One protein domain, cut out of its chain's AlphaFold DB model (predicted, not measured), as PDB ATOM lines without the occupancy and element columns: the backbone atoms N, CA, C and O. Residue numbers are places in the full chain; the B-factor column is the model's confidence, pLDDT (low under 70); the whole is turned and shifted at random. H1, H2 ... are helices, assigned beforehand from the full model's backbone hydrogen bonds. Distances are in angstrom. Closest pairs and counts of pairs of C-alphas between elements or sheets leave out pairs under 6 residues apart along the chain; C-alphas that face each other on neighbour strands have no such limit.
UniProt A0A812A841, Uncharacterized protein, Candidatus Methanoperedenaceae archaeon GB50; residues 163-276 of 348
ATOM      1  N   LYS A 163      41.746 -50.195 -11.279       94.62
ATOM      2  CA  LYS A 163      41.285 -48.828 -11.015       94.62
ATOM      3  C   LYS A 163      40.396 -48.704  -9.771       94.62
ATOM      4  O   LYS A 163      40.497 -47.698  -9.080       94.62
ATOM      5  N   LYS A 164      39.549 -49.699  -9.483       95.50
ATOM      6  CA  LYS A 164      38.663 -49.691  -8.308       95.50
ATOM      7  C   LYS A 164      39.485 -49.739  -7.020       95.50
ATOM      8  O   LYS A 164      39.365 -48.868  -6.173       95.50
ATOM      9  N   GLU A 165      40.408 -50.692  -6.928       96.19
ATOM     10  CA  GLU A 165      41.328 -50.799  -5.791       96.19
ATOM     11  C   GLU A 165      42.223 -49.555  -5.649       96.19
ATOM     12  O   GLU A 165      42.486 -49.092  -4.539       96.19
ATOM     13  N   ALA A 166      42.679 -48.985  -6.770       96.38
ATOM     14  CA  ALA A 166      43.427 -47.734  -6.758       96.38
ATOM     15  C   ALA A 166      42.602 -46.575  -6.186       96.38
ATOM     16  O   ALA A 166      43.139 -45.778  -5.418       96.38
ATOM     17  N   ALA A 167      41.317 -46.487  -6.546       96.38
ATOM     18  CA  ALA A 167      40.430 -45.439  -6.069       96.38
ATOM     19  C   ALA A 167      40.264 -45.495  -4.548       96.38
ATOM     20  O   ALA A 167      40.501 -44.490  -3.883       96.38
ATOM     21  N   GLU A 168      39.983 -46.679  -4.004       95.50
ATOM     22  CA  GLU A 168      39.868 -46.902  -2.558       95.50
ATOM     23  C   GLU A 168      41.161 -46.523  -1.816       95.50
ATOM     24  O   GLU A 168      41.144 -45.750  -0.861       95.50
ATOM     25  N   LYS A 169      42.326 -46.962  -2.309       96.12
ATOM     26  CA  LYS A 169      43.623 -46.615  -1.697       96.12
ATOM     27  C   LYS A 169      43.955 -45.121  -1.768       96.12
ATOM     28  O   LYS A 169      44.692 -44.612  -0.923       96.12
ATOM     29  N   ILE A 170      43.466 -44.415  -2.787       95.69
ATOM     30  CA  ILE A 170      43.601 -42.956  -2.886       95.69
ATOM     31  C   ILE A 170      42.647 -42.264  -1.900       95.69
ATOM     32  O   ILE A 170      43.063 -41.303  -1.252       95.69
ATOM     33  N   LEU A 171      41.419 -42.763  -1.723       95.00
ATOM     34  CA  LEU A 171      40.488 -42.255  -0.707       95.00
ATOM     35  C   LEU A 171      41.055 -42.386   0.703       95.00
ATOM     36  O   LEU A 171      41.008 -41.415   1.453       95.00
ATOM     37  N   THR A 172      41.675 -43.522   1.032       94.69
ATOM     38  CA  THR A 172      42.317 -43.718   2.340       94.69
ATOM     39  C   THR A 172      43.359 -42.634   2.633       94.69
ATOM     40  O   THR A 172      43.413 -42.109   3.741       94.69
ATOM     41  N   GLN A 173      44.149 -42.218   1.634       94.50
ATOM     42  CA  GLN A 173      45.097 -41.112   1.817       94.50
ATOM     43  C   GLN A 173      44.398 -39.777   2.110       94.50
ATOM     44  O   GLN A 173      44.912 -38.972   2.888       94.50
ATOM     45  N   TYR A 174      43.232 -39.521   1.510       93.62
ATOM     46  CA  TYR A 174      42.438 -38.335   1.834       93.62
ATOM     47  C   TYR A 174      41.848 -38.393   3.244       93.62
ATOM     48  O   TYR A 174      41.841 -37.377   3.937       93.62
ATOM     49  N   GLU A 175      41.396 -39.558   3.701       93.62
ATOM     50  CA  GLU A 175      40.914 -39.739   5.074       93.62
ATOM     51  C   GLU A 175      42.022 -39.489   6.105       93.62
ATOM     52  O   GLU A 175      41.824 -38.747   7.069       93.62
ATOM     53  N   GLU A 176      43.220 -40.028   5.871       92.88
ATOM     54  CA  GLU A 176      44.398 -39.762   6.706       92.88
ATOM     55  C   GLU A 176      44.714 -38.259   6.775       92.88
ATOM     56  O   GLU A 176      45.083 -37.734   7.831       92.88
ATOM     57  N   LYS A 177      44.500 -37.541   5.667       90.69
ATOM     58  CA  LYS A 177      44.692 -36.091   5.590       90.69
ATOM     59  C   LYS A 177      43.671 -35.296   6.394       90.69
ATOM     60  O   LYS A 177      44.048 -34.278   6.971       90.69
ATOM     61  N   ILE A 178      42.427 -35.765   6.524       91.38
ATOM     62  CA  ILE A 178      41.450 -35.148   7.441       91.38
ATOM     63  C   ILE A 178      42.034 -35.116   8.855       91.38
ATOM     64  O   ILE A 178      42.051 -34.062   9.494       91.38
ATOM     65  N   ILE A 179      42.545 -36.255   9.329       90.75
ATOM     66  CA  ILE A 179      43.119 -36.383  10.675       90.75
ATOM     67  C   ILE A 179      44.354 -35.488  10.812       90.75
ATOM     68  O   ILE A 179      44.485 -34.762  11.800       90.75
ATOM     69  N   PHE A 180      45.239 -35.513   9.811       90.12
ATOM     70  CA  PHE A 180      46.438 -34.679   9.768       90.12
ATOM     71  C   PHE A 180      46.107 -33.190   9.910       90.12
ATOM     72  O   PHE A 180      46.652 -32.537  10.798       90.12
ATOM     73  N   TYR A 181      45.180 -32.666   9.102       88.62
ATOM     74  CA  TYR A 181      44.825 -31.250   9.140       88.62
ATOM     75  C   TYR A 181      44.147 -30.850  10.440       88.62
ATOM     76  O   TYR A 181      44.511 -29.829  11.009       88.62
ATOM     77  N   HIS A 182      43.227 -31.657  10.972       86.88
ATOM     78  CA  HIS A 182      42.607 -31.347  12.263       86.88
ATOM     79  C   HIS A 182      43.638 -31.294  13.394       86.88
ATOM     80  O   HIS A 182      43.538 -30.446  14.282       86.88
ATOM     81  N   LYS A 183      44.641 -32.179  13.361       86.31
ATOM     82  CA  LYS A 183      45.729 -32.173  14.338       86.31
ATOM     83  C   LYS A 183      46.634 -30.952  14.168       86.31
ATOM     84  O   LYS A 183      46.864 -30.258  15.152       86.31
ATOM     85  N   GLN A 184      47.113 -30.685  12.952       84.88
ATOM     86  CA  GLN A 184      48.020 -29.565  12.693       84.88
ATOM     87  C   GLN A 184      47.359 -28.216  12.933       84.88
ATOM     88  O   GLN A 184      47.922 -27.405  13.657       84.88
ATOM     89  N   ILE A 185      46.138 -28.010  12.424       82.06
ATOM     90  CA  ILE A 185      45.377 -26.784  12.669       82.06
ATOM     91  C   ILE A 185      45.264 -26.580  14.177       82.06
ATOM     92  O   ILE A 185      45.667 -25.542  14.666       82.06
ATOM     93  N   LYS A 186      44.853 -27.588  14.954       78.81
ATOM     94  CA  LYS A 186      44.774 -27.459  16.416       78.81
ATOM     95  C   LYS A 186      46.108 -27.086  17.083       78.81
ATOM     96  O   LYS A 186      46.097 -26.310  18.035       78.81
ATOM     97  N   GLU A 187      47.223 -27.663  16.635       75.56
ATOM     98  CA  GLU A 187      48.565 -27.384  17.171       75.56
ATOM     99  C   GLU A 187      49.067 -25.977  16.793       75.56
ATOM    100  O   GLU A 187      49.705 -25.320  17.617       75.56
ATOM    101  N   ASP A 188      48.732 -25.485  15.599       66.69
ATOM    102  CA  ASP A 188      49.128 -24.160  15.108       66.69
ATOM    103  C   ASP A 188      48.241 -23.009  15.635       66.69
ATOM    104  O   ASP A 188      48.598 -21.845  15.473       66.69
ATOM    105  N   ILE A 189      47.161 -23.293  16.381       64.06
ATOM    106  CA  ILE A 189      46.333 -22.296  17.116       64.06
ATOM    107  C   ILE A 189      47.010 -21.846  18.434       64.06
ATOM    108  O   ILE A 189      46.368 -21.426  19.398       64.06
ATOM    109  N   GLY A 190      48.335 -21.945  18.519       61.22
ATOM    110  CA  GLY A 190      49.101 -21.452  19.660       61.22
ATOM    111  C   GLY A 190      49.142 -19.914  19.714       61.22
ATOM    112  O   GLY A 190      49.136 -19.264  18.670       61.22
ATOM    113  N   PRO A 191      49.247 -19.302  20.910       59.16
ATOM    114  CA  PRO A 191      49.291 -17.841  21.079       59.16
ATOM    115  C   PRO A 191      50.484 -17.145  20.393       59.16
ATOM    116  O   PRO A 191      50.449 -15.920  20.233       59.16
ATOM    117  N   ASP A 192      51.492 -17.922  19.978       62.56
ATOM    118  CA  ASP A 192      52.777 -17.472  19.433       62.56
ATOM    119  C   ASP A 192      52.917 -17.667  17.908       62.56
ATOM    120  O   ASP A 192      53.973 -17.377  17.344       62.56
ATOM    121  N   LYS A 193      51.891 -18.190  17.223       68.56
ATOM    122  CA  LYS A 193      51.933 -18.482  15.778       68.56
ATOM    123  C   LYS A 193      51.351 -17.343  14.937       68.56
ATOM    124  O   LYS A 193      50.440 -16.638  15.372       68.56
ATOM    125  N   SER A 194      51.887 -17.160  13.726       73.69
ATOM    126  CA  SER A 194      51.392 -16.155  12.778       73.69
ATOM    127  C   SER A 194      49.991 -16.525  12.293       73.69
ATOM    128  O   SER A 194      49.738 -17.663  11.896       73.69
ATOM    129  N   PHE A 195      49.084 -15.547  12.272       76.12
ATOM    130  CA  PHE A 195      47.757 -15.711  11.677       76.12
ATOM    131  C   PHE A 195      47.832 -16.080  10.189       76.12
ATOM    132  O   PHE A 195      46.997 -16.836   9.700       76.12
ATOM    133  N   GLU A 196      48.848 -15.585   9.476       78.25
ATOM    134  CA  GLU A 196      49.053 -15.905   8.061       78.25
ATOM    135  C   GLU A 196      49.368 -17.392   7.864       78.25
ATOM    136  O   GLU A 196      48.736 -18.027   7.023       78.25
ATOM    137  N   ASP A 197      50.231 -17.971   8.705       79.25
ATOM    138  CA  ASP A 197      50.571 -19.400   8.651       79.25
ATOM    139  C   ASP A 197      49.329 -20.273   8.896       79.25
ATOM    140  O   ASP A 197      49.080 -21.247   8.180       79.25
ATOM    141  N   ALA A 198      48.507 -19.899   9.884       79.88
ATOM    142  CA  ALA A 198      47.263 -20.604  10.186       79.88
ATOM    143  C   ALA A 198      46.259 -20.503   9.025       79.88
ATOM    144  O   ALA A 198      45.662 -21.507   8.628       79.88
ATOM    145  N   ARG A 199      46.093 -19.307   8.443       80.06
ATOM    146  CA  ARG A 199      45.208 -19.072   7.294       80.06
ATOM    147  C   ARG A 199      45.636 -19.880   6.070       80.06
ATOM    148  O   ARG A 199      44.783 -20.444   5.378       80.06
ATOM    149  N   ASP A 200      46.934 -19.954   5.806       81.69
ATOM    150  CA  ASP A 200      47.476 -20.700   4.674       81.69
ATOM    151  C   ASP A 200      47.257 -22.211   4.861       81.69
ATOM    152  O   ASP A 200      46.803 -22.888   3.932       81.69
ATOM    153  N   LEU A 201      47.459 -22.735   6.078       84.31
ATOM    154  CA  LEU A 201      47.165 -24.133   6.415       84.31
ATOM    155  C   LEU A 201      45.673 -24.476   6.261       84.31
ATOM    156  O   LEU A 201      45.340 -25.522   5.702       84.31
ATOM    157  N   ILE A 202      44.771 -23.603   6.717       86.06
ATOM    158  CA  ILE A 202      43.317 -23.774   6.564       86.06
ATOM    159  C   ILE A 202      42.937 -23.807   5.086       86.06
ATOM    160  O   ILE A 202      42.273 -24.740   4.635       86.06
ATOM    161  N   THR A 203      43.399 -22.818   4.315       84.06
ATOM    162  CA  THR A 203      43.111 -22.716   2.876       84.06
ATOM    163  C   THR A 203      43.596 -23.965   2.140       84.06
ATOM    164  O   THR A 203      42.899 -24.502   1.274       84.06
ATOM    165  N   LYS A 204      44.774 -24.474   2.525       84.69
ATOM    166  CA  LYS A 204      45.323 -25.737   2.029       84.69
ATOM    167  C   LYS A 204      44.387 -26.906   2.343       84.69
ATOM    168  O   LYS A 204      43.997 -27.624   1.424       84.69
ATOM    169  N   ALA A 205      44.003 -27.069   3.607       88.94
ATOM    170  CA  ALA A 205      43.138 -28.151   4.065       88.94
ATOM    171  C   ALA A 205      41.776 -28.152   3.348       88.94
ATOM    172  O   ALA A 205      41.329 -29.194   2.867       88.94
ATOM    173  N   GLU A 206      41.141 -26.984   3.205       88.12
ATOM    174  CA  GLU A 206      39.883 -26.848   2.465       88.12
ATOM    175  C   GLU A 206      40.036 -27.252   0.998       88.12
ATOM    176  O   GLU A 206      39.238 -28.043   0.486       88.12
ATOM    177  N   GLY A 207      41.077 -26.749   0.328       86.31
ATOM    178  CA  GLY A 207      41.363 -27.077  -1.066       86.31
ATOM    179  C   GLY A 207      41.522 -28.581  -1.284       86.31
ATOM    180  O   GLY A 207      40.926 -29.140  -2.207       86.31
ATOM    181  N   GLU A 208      42.262 -29.265  -0.408       89.50
ATOM    182  CA  GLU A 208      42.440 -30.717  -0.495       89.50
ATOM    183  C   GLU A 208      41.134 -31.498  -0.305       89.50
ATOM    184  O   GLU A 208      40.894 -32.470  -1.024       89.50
ATOM    185  N   MET A 209      40.257 -31.070   0.605       92.44
ATOM    186  CA  MET A 209      38.967 -31.737   0.813       92.44
ATOM    187  C   MET A 209      37.970 -31.466  -0.324       92.44
ATOM    188  O   MET A 209      37.145 -32.326  -0.661       92.44
ATOM    189  N   ILE A 210      38.064 -30.303  -0.976       90.50
ATOM    190  CA  ILE A 210      37.336 -30.020  -2.220       90.50
ATOM    191  C   ILE A 210      37.806 -30.977  -3.324       90.50
ATOM    192  O   ILE A 210      36.968 -31.556  -4.024       90.50
ATOM    193  N   TYR A 211      39.117 -31.203  -3.449       90.62
ATOM    194  CA  TYR A 211      39.663 -32.197  -4.375       90.62
ATOM    195  C   TYR A 211      39.199 -33.619  -4.042       90.62
ATOM    196  O   TYR A 211      38.746 -34.316  -4.947       90.62
ATOM    197  N   ALA A 212      39.206 -34.029  -2.772       93.00
ATOM    198  CA  ALA A 212      38.691 -35.333  -2.342       93.00
ATOM    199  C   ALA A 212      37.209 -35.526  -2.718       93.00
ATOM    200  O   ALA A 212      36.799 -36.564  -3.247       93.00
ATOM    201  N   SER A 213      36.398 -34.481  -2.535       93.31
ATOM    202  CA  SER A 213      34.991 -34.482  -2.944       93.31
ATOM    203  C   SER A 213      34.834 -34.588  -4.466       93.31
ATOM    204  O   SER A 213      33.956 -35.297  -4.955       93.31
ATOM    205  N   ALA A 214      35.666 -33.883  -5.238       91.75
ATOM    206  CA  ALA A 214      35.655 -33.954  -6.698       91.75
ATOM    207  C   ALA A 214      36.072 -35.344  -7.203       91.75
ATOM    208  O   ALA A 214      35.371 -35.914  -8.040       91.75
ATOM    209  N   PHE A 215      37.140 -35.913  -6.640       94.19
ATOM    210  CA  PHE A 215      37.591 -37.280  -6.893       94.19
ATOM    211  C   PHE A 215      36.455 -38.284  -6.698       94.19
ATOM    212  O   PHE A 215      36.114 -39.029  -7.616       94.19
ATOM    213  N   THR A 216      35.801 -38.220  -5.538       95.00
ATOM    214  CA  THR A 216      34.691 -39.107  -5.175       95.00
ATOM    215  C   THR A 216      33.552 -39.029  -6.198       95.00
ATOM    216  O   THR A 216      33.040 -40.054  -6.641       95.00
ATOM    217  N   ARG A 217      33.190 -37.821  -6.661       94.00
ATOM    218  CA  ARG A 217      32.166 -37.629  -7.712       94.00
ATOM    219  C   ARG A 217      32.578 -38.182  -9.069       94.00
ATOM    220  O   ARG A 217      31.738 -38.751  -9.763       94.00
ATOM    221  N   LEU A 218      33.831 -37.985  -9.466       93.06
ATOM    222  CA  LEU A 218      34.344 -38.444 -10.758       93.06
ATOM    223  C   LEU A 218      34.437 -39.970 -10.829       93.06
ATOM    224  O   LEU A 218      34.192 -40.550 -11.883       93.06
ATOM    225  N   LEU A 219      34.749 -40.608  -9.703       93.62
ATOM    226  CA  LEU A 219      34.967 -42.047  -9.593       93.62
ATOM    227  C   LEU A 219      33.824 -42.784  -8.900       93.62
ATOM    228  O   LEU A 219      34.032 -43.895  -8.427       93.62
ATOM    229  N   LYS A 220      32.612 -42.219  -8.899       94.00
ATOM    230  CA  LYS A 220      31.430 -42.805  -8.243       94.00
ATOM    231  C   LYS A 220      31.204 -44.287  -8.580       94.00
ATOM    232  O   LYS A 220      30.810 -45.055  -7.721       94.00
ATOM    233  N   ASP A 221      31.485 -44.699  -9.822       92.94
ATOM    234  CA  ASP A 221      31.253 -46.074 -10.293       92.94
ATOM    235  C   ASP A 221      32.384 -47.034  -9.867       92.94
ATOM    236  O   ASP A 221      32.319 -48.238 -10.094       92.94
ATOM    237  N   SER A 222      33.465 -46.491  -9.306       92.56
ATOM    238  CA  SER A 222      34.650 -47.203  -8.815       92.56
ATOM    239  C   SER A 222      34.779 -47.144  -7.289       92.56
ATOM    240  O   SER A 222      35.822 -47.541  -6.784       92.56
ATOM    241  N   ILE A 223      33.766 -46.639  -6.579       93.50
ATOM    242  CA  ILE A 223      33.758 -46.462  -5.122       93.50
ATOM    243  C   ILE A 223      32.468 -47.085  -4.590       93.50
ATOM    244  O   ILE A 223      31.382 -46.683  -5.006       93.50
ATOM    245  N   ASP A 224      32.577 -48.061  -3.690       89.12
ATOM    246  CA  ASP A 224      31.397 -48.799  -3.210       89.12
ATOM    247  C   ASP A 224      30.530 -47.949  -2.261       89.12
ATOM    248  O   ASP A 224      29.308 -47.916  -2.400       89.12
ATOM    249  N   ASP A 225      31.158 -47.174  -1.371       90.88
ATOM    250  CA  ASP A 225      30.489 -46.336  -0.364       90.88
ATOM    251  C   ASP A 225      30.490 -44.841  -0.740       90.88
ATOM    252  O   ASP A 225      30.753 -43.952   0.072       90.88
ATOM    253  N   PHE A 226      30.196 -44.544  -2.007       92.31
ATOM    254  CA  PHE A 226      30.270 -43.197  -2.590       92.31
ATOM    255  C   PHE A 226      29.594 -42.092  -1.750       92.31
ATOM    256  O   PHE A 226      30.202 -41.049  -1.488       92.31
ATOM    257  N   GLU A 227      28.347 -42.304  -1.314       93.94
ATOM    258  CA  GLU A 227      27.590 -41.310  -0.532       93.94
ATOM    259  C   GLU A 227      28.212 -41.070   0.850       93.94
ATOM    260  O   GLU A 227      28.256 -39.934   1.333       93.94
ATOM    261  N   LEU A 228      28.752 -42.126   1.471       94.19
ATOM    262  CA  LEU A 228      29.454 -42.016   2.745       94.19
ATOM    263  C   LEU A 228      30.704 -41.151   2.576       94.19
ATOM    264  O   LEU A 228      30.851 -40.171   3.303       94.19
ATOM    265  N   TYR A 229      31.549 -41.442   1.584       93.56
ATOM    266  CA  TYR A 229      32.759 -40.661   1.318       93.56
ATOM    267  C   TYR A 229      32.456 -39.188   1.032       93.56
ATOM    268  O   TYR A 229      33.109 -38.300   1.583       93.56
ATOM    269  N   LEU A 230      31.415 -38.895   0.245       93.88
ATOM    270  CA  LEU A 230      30.985 -37.511   0.038       93.88
ATOM    271  C   LEU A 230      30.578 -36.822   1.338       93.88
ATOM    272  O   LEU A 230      30.957 -35.669   1.559       93.88
ATOM    273  N   SER A 231      29.823 -37.511   2.194       94.56
ATOM    274  CA  SER A 231      29.418 -36.961   3.486       94.56
ATOM    275  C   SER A 231      30.624 -36.705   4.397       94.56
ATOM    276  O   SER A 231      30.707 -35.640   5.006       94.56
ATOM    277  N   VAL A 232      31.603 -37.617   4.420       95.19
ATOM    278  CA  VAL A 232      32.839 -37.494   5.207       95.19
ATOM    279  C   VAL A 232      33.625 -36.257   4.784       95.19
ATOM    280  O   VAL A 232      33.925 -35.413   5.630       95.19
ATOM    281  N   PHE A 233      33.897 -36.083   3.488       94.75
ATOM    282  CA  PHE A 233      34.653 -34.920   3.013       94.75
ATOM    283  C   PHE A 233      33.872 -33.608   3.163       94.75
ATOM    284  O   PHE A 233      34.454 -32.587   3.524       94.75
ATOM    285  N   SER A 234      32.548 -33.621   2.974       92.94
ATOM    286  CA  SER A 234      31.698 -32.443   3.215       92.94
ATOM    287  C   SER A 234      31.701 -32.018   4.688       92.94
ATOM    288  O   SER A 234      31.790 -30.826   5.004       92.94
ATOM    289  N   ASN A 235      31.637 -32.985   5.604       94.25
ATOM    290  CA  ASN A 235      31.719 -32.734   7.039       94.25
ATOM    291  C   ASN A 235      33.114 -32.237   7.431       94.25
ATOM    292  O   ASN A 235      33.218 -31.303   8.222       94.25
ATOM    293  N   ALA A 236      34.177 -32.789   6.837       93.62
ATOM    294  CA  ALA A 236      35.544 -32.324   7.059       93.62
ATOM    295  C   ALA A 236      35.736 -30.862   6.622       93.62
ATOM    296  O   ALA A 236      36.282 -30.078   7.393       93.62
ATOM    297  N   ILE A 237      35.224 -30.466   5.447       92.94
ATOM    298  CA  ILE A 237      35.236 -29.060   4.992       92.94
ATOM    299  C   ILE A 237      34.513 -28.164   5.998       92.94
ATOM    300  O   ILE A 237      35.023 -27.113   6.376       92.94
ATOM    301  N   SER A 238      33.325 -28.578   6.438       93.44
ATOM    302  CA  SER A 238      32.521 -27.797   7.386       93.44
ATOM    303  C   SER A 238      33.234 -27.640   8.732       93.44
ATOM    304  O   SER A 238      33.257 -26.552   9.296       93.44
ATOM    305  N   SER A 239      33.873 -28.707   9.215       92.75
ATOM    306  CA  SER A 239      34.673 -28.698  10.441       92.75
ATOM    307  C   SER A 239      35.885 -27.765  10.332       92.75
ATOM    308  O   SER A 239      36.111 -26.951  11.224       92.75
ATOM    309  N   ILE A 240      36.621 -27.814   9.215       90.12
ATOM    310  CA  ILE A 240      37.760 -26.917   8.953       90.12
ATOM    311  C   ILE A 240      37.313 -25.449   8.943       90.12
ATOM    312  O   ILE A 240      37.972 -24.618   9.560       90.12
ATOM    313  N   LYS A 241      36.167 -25.135   8.323       88.81
ATOM    314  CA  LYS A 241      35.606 -23.774   8.308       88.81
ATOM    315  C   LYS A 241      35.266 -23.254   9.698       88.81
ATOM    316  O   LYS A 241      35.624 -22.133  10.032       88.81
ATOM    317  N   ILE A 242      34.631 -24.080  10.528       88.75
ATOM    318  CA  ILE A 242      34.313 -23.711  11.915       88.75
ATOM    319  C   ILE A 242      35.599 -23.433  12.706       88.75
ATOM    320  O   ILE A 242      35.664 -22.470  13.467       88.75
ATOM    321  N   LEU A 243      36.641 -24.251  12.514       83.69
ATOM    322  CA  LEU A 243      37.947 -24.002  13.128       83.69
ATOM    323  C   LEU A 243      38.559 -22.688  12.632       83.69
ATOM    324  O   LEU A 243      39.104 -21.938  13.435       83.69
ATOM    325  N   ALA A 244      38.444 -22.385  11.340       83.44
ATOM    326  CA  ALA A 244      38.935 -21.138  10.763       83.44
ATOM    327  C   ALA A 244      38.259 -19.901  11.369       83.44
ATOM    328  O   ALA A 244      38.946 -18.957  11.756       83.44
ATOM    329  N   GLU A 245      36.934 -19.936  11.514       85.19
ATOM    330  CA  GLU A 245      36.151 -18.861  12.129       85.19
ATOM    331  C   GLU A 245      36.552 -18.627  13.598       85.19
ATOM    332  O   GLU A 245      36.708 -17.481  14.026       85.19
ATOM    333  N   ASP A 246      36.784 -19.695  14.372       83.31
ATOM    334  CA  ASP A 246      37.261 -19.590  15.762       83.31
ATOM    335  C   ASP A 246      38.655 -18.941  15.839       83.31
ATOM    336  O   ASP A 246      38.920 -18.096  16.700       83.31
ATOM    337  N   ILE A 247      39.547 -19.288  14.908       80.69
ATOM    338  CA  ILE A 247      40.899 -18.719  14.824       80.69
ATOM    339  C   ILE A 247      40.851 -17.238  14.478       80.69
ATOM    340  O   ILE A 247      41.491 -16.425  15.147       80.69
ATOM    341  N   GLU A 248      40.086 -16.882  13.450       82.69
ATOM    342  CA  GLU A 248      39.924 -15.501  13.017       82.69
ATOM    343  C   GLU A 248      39.322 -14.648  14.139       82.69
ATOM    344  O   GLU A 248      39.858 -13.587  14.468       82.69
ATOM    345  N   SER A 249      38.290 -15.152  14.820       84.00
ATOM    346  CA  SER A 249      37.689 -14.474  15.969       84.00
ATOM    347  C   SER A 249      38.695 -14.258  17.106       84.00
ATOM    348  O   SER A 249      38.758 -13.166  17.679       84.00
ATOM    349  N   LYS A 250      39.509 -15.268  17.444       82.06
ATOM    350  CA  LYS A 250      40.561 -15.140  18.468       82.06
ATOM    351  C   LYS A 250      41.600 -14.097  18.079       82.06
ATOM    352  O   LYS A 250      41.961 -13.261  18.907       82.06
ATOM    353  N   TYR A 251      42.034 -14.095  16.824       80.50
ATOM    354  CA  TYR A 251      43.006 -13.129  16.328       80.50
ATOM    355  C   TYR A 251      42.468 -11.691  16.364       80.50
ATOM    356  O   TYR A 251      43.122 -10.802  16.913       80.50
ATOM    357  N   ILE A 252      41.240 -11.470  15.881       82.69
ATOM    358  CA  ILE A 252      40.563 -10.164  15.944       82.69
ATOM    359  C   ILE A 252      40.425  -9.691  17.395       82.69
ATOM    360  O   ILE A 252      40.655  -8.514  17.687       82.69
ATOM    361  N   SER A 253      40.088 -10.594  18.324       84.44
ATOM    362  CA  SER A 253      39.965 -10.248  19.744       84.44
ATOM    363  C   SER A 253      41.293  -9.778  20.353       84.44
ATOM    364  O   SER A 253      41.310  -8.757  21.041       84.44
ATOM    365  N   LYS A 254      42.409 -10.447  20.022       82.50
ATOM    366  CA  LYS A 254      43.761 -10.080  20.471       82.50
ATOM    367  C   LYS A 254      44.190  -8.729  19.896       82.50
ATOM    368  O   LYS A 254      44.554  -7.840  20.652       82.50
ATOM    369  N   LEU A 255      44.028  -8.526  18.585       81.75
ATOM    370  CA  LEU A 255      44.299  -7.236  17.937       81.75
ATOM    371  C   LEU A 255      43.495  -6.088  18.556       81.75
ATOM    372  O   LEU A 255      44.010  -4.983  18.737       81.75
ATOM    373  N   THR A 256      42.227  -6.338  18.882       83.75
ATOM    374  CA  THR A 256      41.358  -5.339  19.514       83.75
ATOM    375  C   THR A 256      41.850  -4.993  20.918       83.75
ATOM    376  O   THR A 256      41.850  -3.819  21.288       83.75
ATOM    377  N   GLN A 257      42.291  -5.987  21.695       83.00
ATOM    378  CA  GLN A 257      42.887  -5.765  23.011       83.00
ATOM    379  C   GLN A 257      44.170  -4.929  22.906       83.00
ATOM    380  O   GLN A 257      44.240  -3.871  23.532       83.00
ATOM    381  N   ASP A 258      45.114  -5.332  22.055       82.31
ATOM    382  CA  ASP A 258      46.392  -4.633  21.861       82.31
ATOM    383  C   ASP A 258      46.171  -3.174  21.408       82.31
ATOM    384  O   ASP A 258      46.811  -2.238  21.890       82.31
ATOM    385  N   THR A 259      45.195  -2.949  20.520       79.38
ATOM    386  CA  THR A 259      44.830  -1.602  20.047       79.38
ATOM    387  C   THR A 259      44.220  -0.752  21.162       79.38
ATOM    388  O   THR A 259      44.484   0.452  21.248       79.38
ATOM    389  N   ASN A 260      43.398  -1.351  22.027       82.44
ATOM    390  CA  ASN A 260      42.806  -0.656  23.166       82.44
ATOM    391  C   ASN A 260      43.867  -0.260  24.199       82.44
ATOM    392  O   ASN A 260      43.805   0.862  24.706       82.44
ATOM    393  N   GLU A 261      44.839  -1.132  24.471       82.00
ATOM    394  CA  GLU A 261      45.983  -0.850  25.349       82.00
ATOM    395  C   GLU A 261      46.822   0.310  24.785       82.00
ATOM    396  O   GLU A 261      46.989   1.332  25.452       82.00
ATOM    397  N   LEU A 262      47.192   0.256  23.499       78.81
ATOM    398  CA  LEU A 262      47.922   1.342  22.828       78.81
ATOM    399  C   LEU A 262      47.146   2.676  22.829       78.81
ATOM    400  O   LEU A 262      47.716   3.763  22.966       78.81
ATOM    401  N   THR A 263      45.819   2.615  22.691       79.31
ATOM    402  CA  THR A 263      44.947   3.800  22.743       79.31
ATOM    403  C   THR A 263      44.880   4.397  24.153       79.31
ATOM    404  O   THR A 263      44.737   5.612  24.311       79.31
ATOM    405  N   GLN A 264      44.952   3.572  25.199       78.00
ATOM    406  CA  GLN A 264      45.029   4.059  26.578       78.00
ATOM    407  C   GLN A 264      46.373   4.734  26.853       78.00
ATOM    408  O   GLN A 264      46.383   5.835  27.410       78.00
ATOM    409  N   ASP A 265      47.470   4.142  26.386       74.88
ATOM    410  CA  ASP A 265      48.816   4.699  26.539       74.88
ATOM    411  C   ASP A 265      48.954   6.047  25.822       74.88
ATOM    412  O   ASP A 265      49.333   7.050  26.429       74.88
ATOM    413  N   THR A 266      48.509   6.139  24.567       73.25
ATOM    414  CA  THR A 266      48.507   7.410  23.818       73.25
ATOM    415  C   THR A 266      47.616   8.483  24.457       73.25
ATOM    416  O   THR A 266      47.954   9.672  24.442       73.25
ATOM    417  N   LYS A 267      46.488   8.109  25.082       76.31
ATOM    418  CA  LYS A 267      45.659   9.051  25.862       76.31
ATOM    419  C   LYS A 267      46.382   9.559  27.111       76.31
ATOM    420  O   LYS A 267      46.251  10.741  27.443       76.31
ATOM    421  N   LEU A 268      47.122   8.695  27.805       76.06
ATOM    422  CA  LEU A 268      47.947   9.068  28.957       76.06
ATOM    423  C   LEU A 268      49.061  10.039  28.547       76.06
ATOM    424  O   LEU A 268      49.210  11.091  29.174       76.06
ATOM    425  N   GLU A 269      49.767   9.750  27.453       74.50
ATOM    426  CA  GLU A 269      50.799  10.629  26.893       74.50
ATOM    427  C   GLU A 269      50.230  11.994  26.485       74.50
ATOM    428  O   GLU A 269      50.768  13.035  26.867       74.50
ATOM    429  N   SER A 270      49.088  12.019  25.792       69.69
ATOM    430  CA  SER A 270      48.409  13.265  25.411       69.69
ATOM    431  C   SER A 270      48.037  14.121  26.630       69.69
ATOM    432  O   SER A 270      48.229  15.341  26.631       69.69
ATOM    433  N   LYS A 271      47.558  13.493  27.711       76.44
ATOM    434  CA  LYS A 271      47.243  14.188  28.967       76.44
ATOM    435  C   LYS A 271      48.498  14.767  29.631       76.44
ATOM    436  O   LYS A 271      48.439  15.876  30.172       76.44
ATOM    437  N   TYR A 272      49.618  14.047  29.576       75.38
ATOM    438  CA  TYR A 272      50.902  14.518  30.092       75.38
ATOM    439  C   TYR A 272      51.423  15.722  29.297       75.38
ATOM    440  O   TYR A 272      51.751  16.746  29.897       75.38
ATOM    441  N   ILE A 273      51.400  15.651  27.960       74.75
ATOM    442  CA  ILE A 273      51.792  16.757  27.074       74.75
ATOM    443  C   ILE A 273      50.936  17.996  27.351       74.75
ATOM    444  O   ILE A 273      51.484  19.068  27.586       74.75
ATOM    445  N   ASN A 274      49.609  17.853  27.427       75.44
ATOM    446  CA  ASN A 274      48.714  18.974  27.734       75.44
ATOM    447  C   ASN A 274      49.024  19.620  29.093       75.44
ATOM    448  O   ASN A 274      49.013  20.846  29.216       75.44
ATOM    449  N   SER A 275      49.334  18.809  30.109       74.75
ATOM    450  CA  SER A 275      49.717  19.310  31.436       74.75
ATOM    451  C   SER A 275      51.052  20.065  31.384       74.75
ATOM    452  O   SER A 275      51.170  21.152  31.947       74.75
ATOM    453  N   LEU A 276      52.042  19.538  30.654       74.44
ATOM    454  CA  LEU A 276      53.339  20.188  30.455       74.44
ATOM    455  C   LEU A 276      53.194  21.520  29.703       74.44
ATOM    456  O   LEU A 276      53.782  22.522  30.109       74.44
TER     457      LEU A 276
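This is residues 163 to 276 of the 348 residues of an uncharacterized protein of Candidatus Methanoperedenaceae archaeon GB50 (UniProt A0A812A841). What shape do these atoms make? The longest helix, H3, packs with H1 and H2 in an up-and-down bundle, each helix running against the one before it, and its residues 255 to 276 stick out beyond the bundle as a free arm. What is it built of? The printed part has 114 residues with three named helices, in the order H1, H2, H3, and no named strand; the class is all helix. How spread out is it? It is extended, with a radius of gyration of the C-alphas of 22.1 A and spans of 81 by 19 by 15 A, the arm adding to the length.

Where is the longest helix? H3, residues 226 to 276, is 75.1 A long and ends at C-alpha 276 (53.339, 20.188, 30.455). Where are the others? H1, residues 163 to 188, begins at C-alpha 163 (41.285, -48.828, -11.015) and is 36.8 A long. H2, residues 195 to 218, is 34.6 A long.

How does H3 stand to H2? They touch and form a helical hairpin, opposite ways at a shallow tilt of 16 degrees; their closest C-alphas, of Glu 206 and Ile 237, are 5.7 A apart. Where does H1 come in? H1 and H2 touch and form a helical hairpin, opposite ways at a shallow tilt of 19 degrees; their closest C-alphas, of Tyr 181 and Ala 205, are 6.2 A apart. H1 and H3 only just touch, with 3 pairs of C-alphas within 8 A, through residues 178 to 185 of H1 and 236 to 243 of H3 alone; the closest C-alphas, of Ile 178 and Ala 236, are 6.6 A apart. What do the backbones show? Every O i to N i+4 pair is within hydrogen-bond range in H2 and H3, and 21 of 22 in H1.

How large is it? The C-alphas of Lys 163 and Leu 276, the two farthest apart, are 81.4 A apart; without residues 255 to 276 the body spans 49 by 17 by 15 A. Is it continuous? The printed part has no cut, and the links H1 to H2 and H2 to H3 are short. Where is confidence low? Residues 188 to 193 and residue 270 have pLDDT under 70; the mean of the printed part is 85.6.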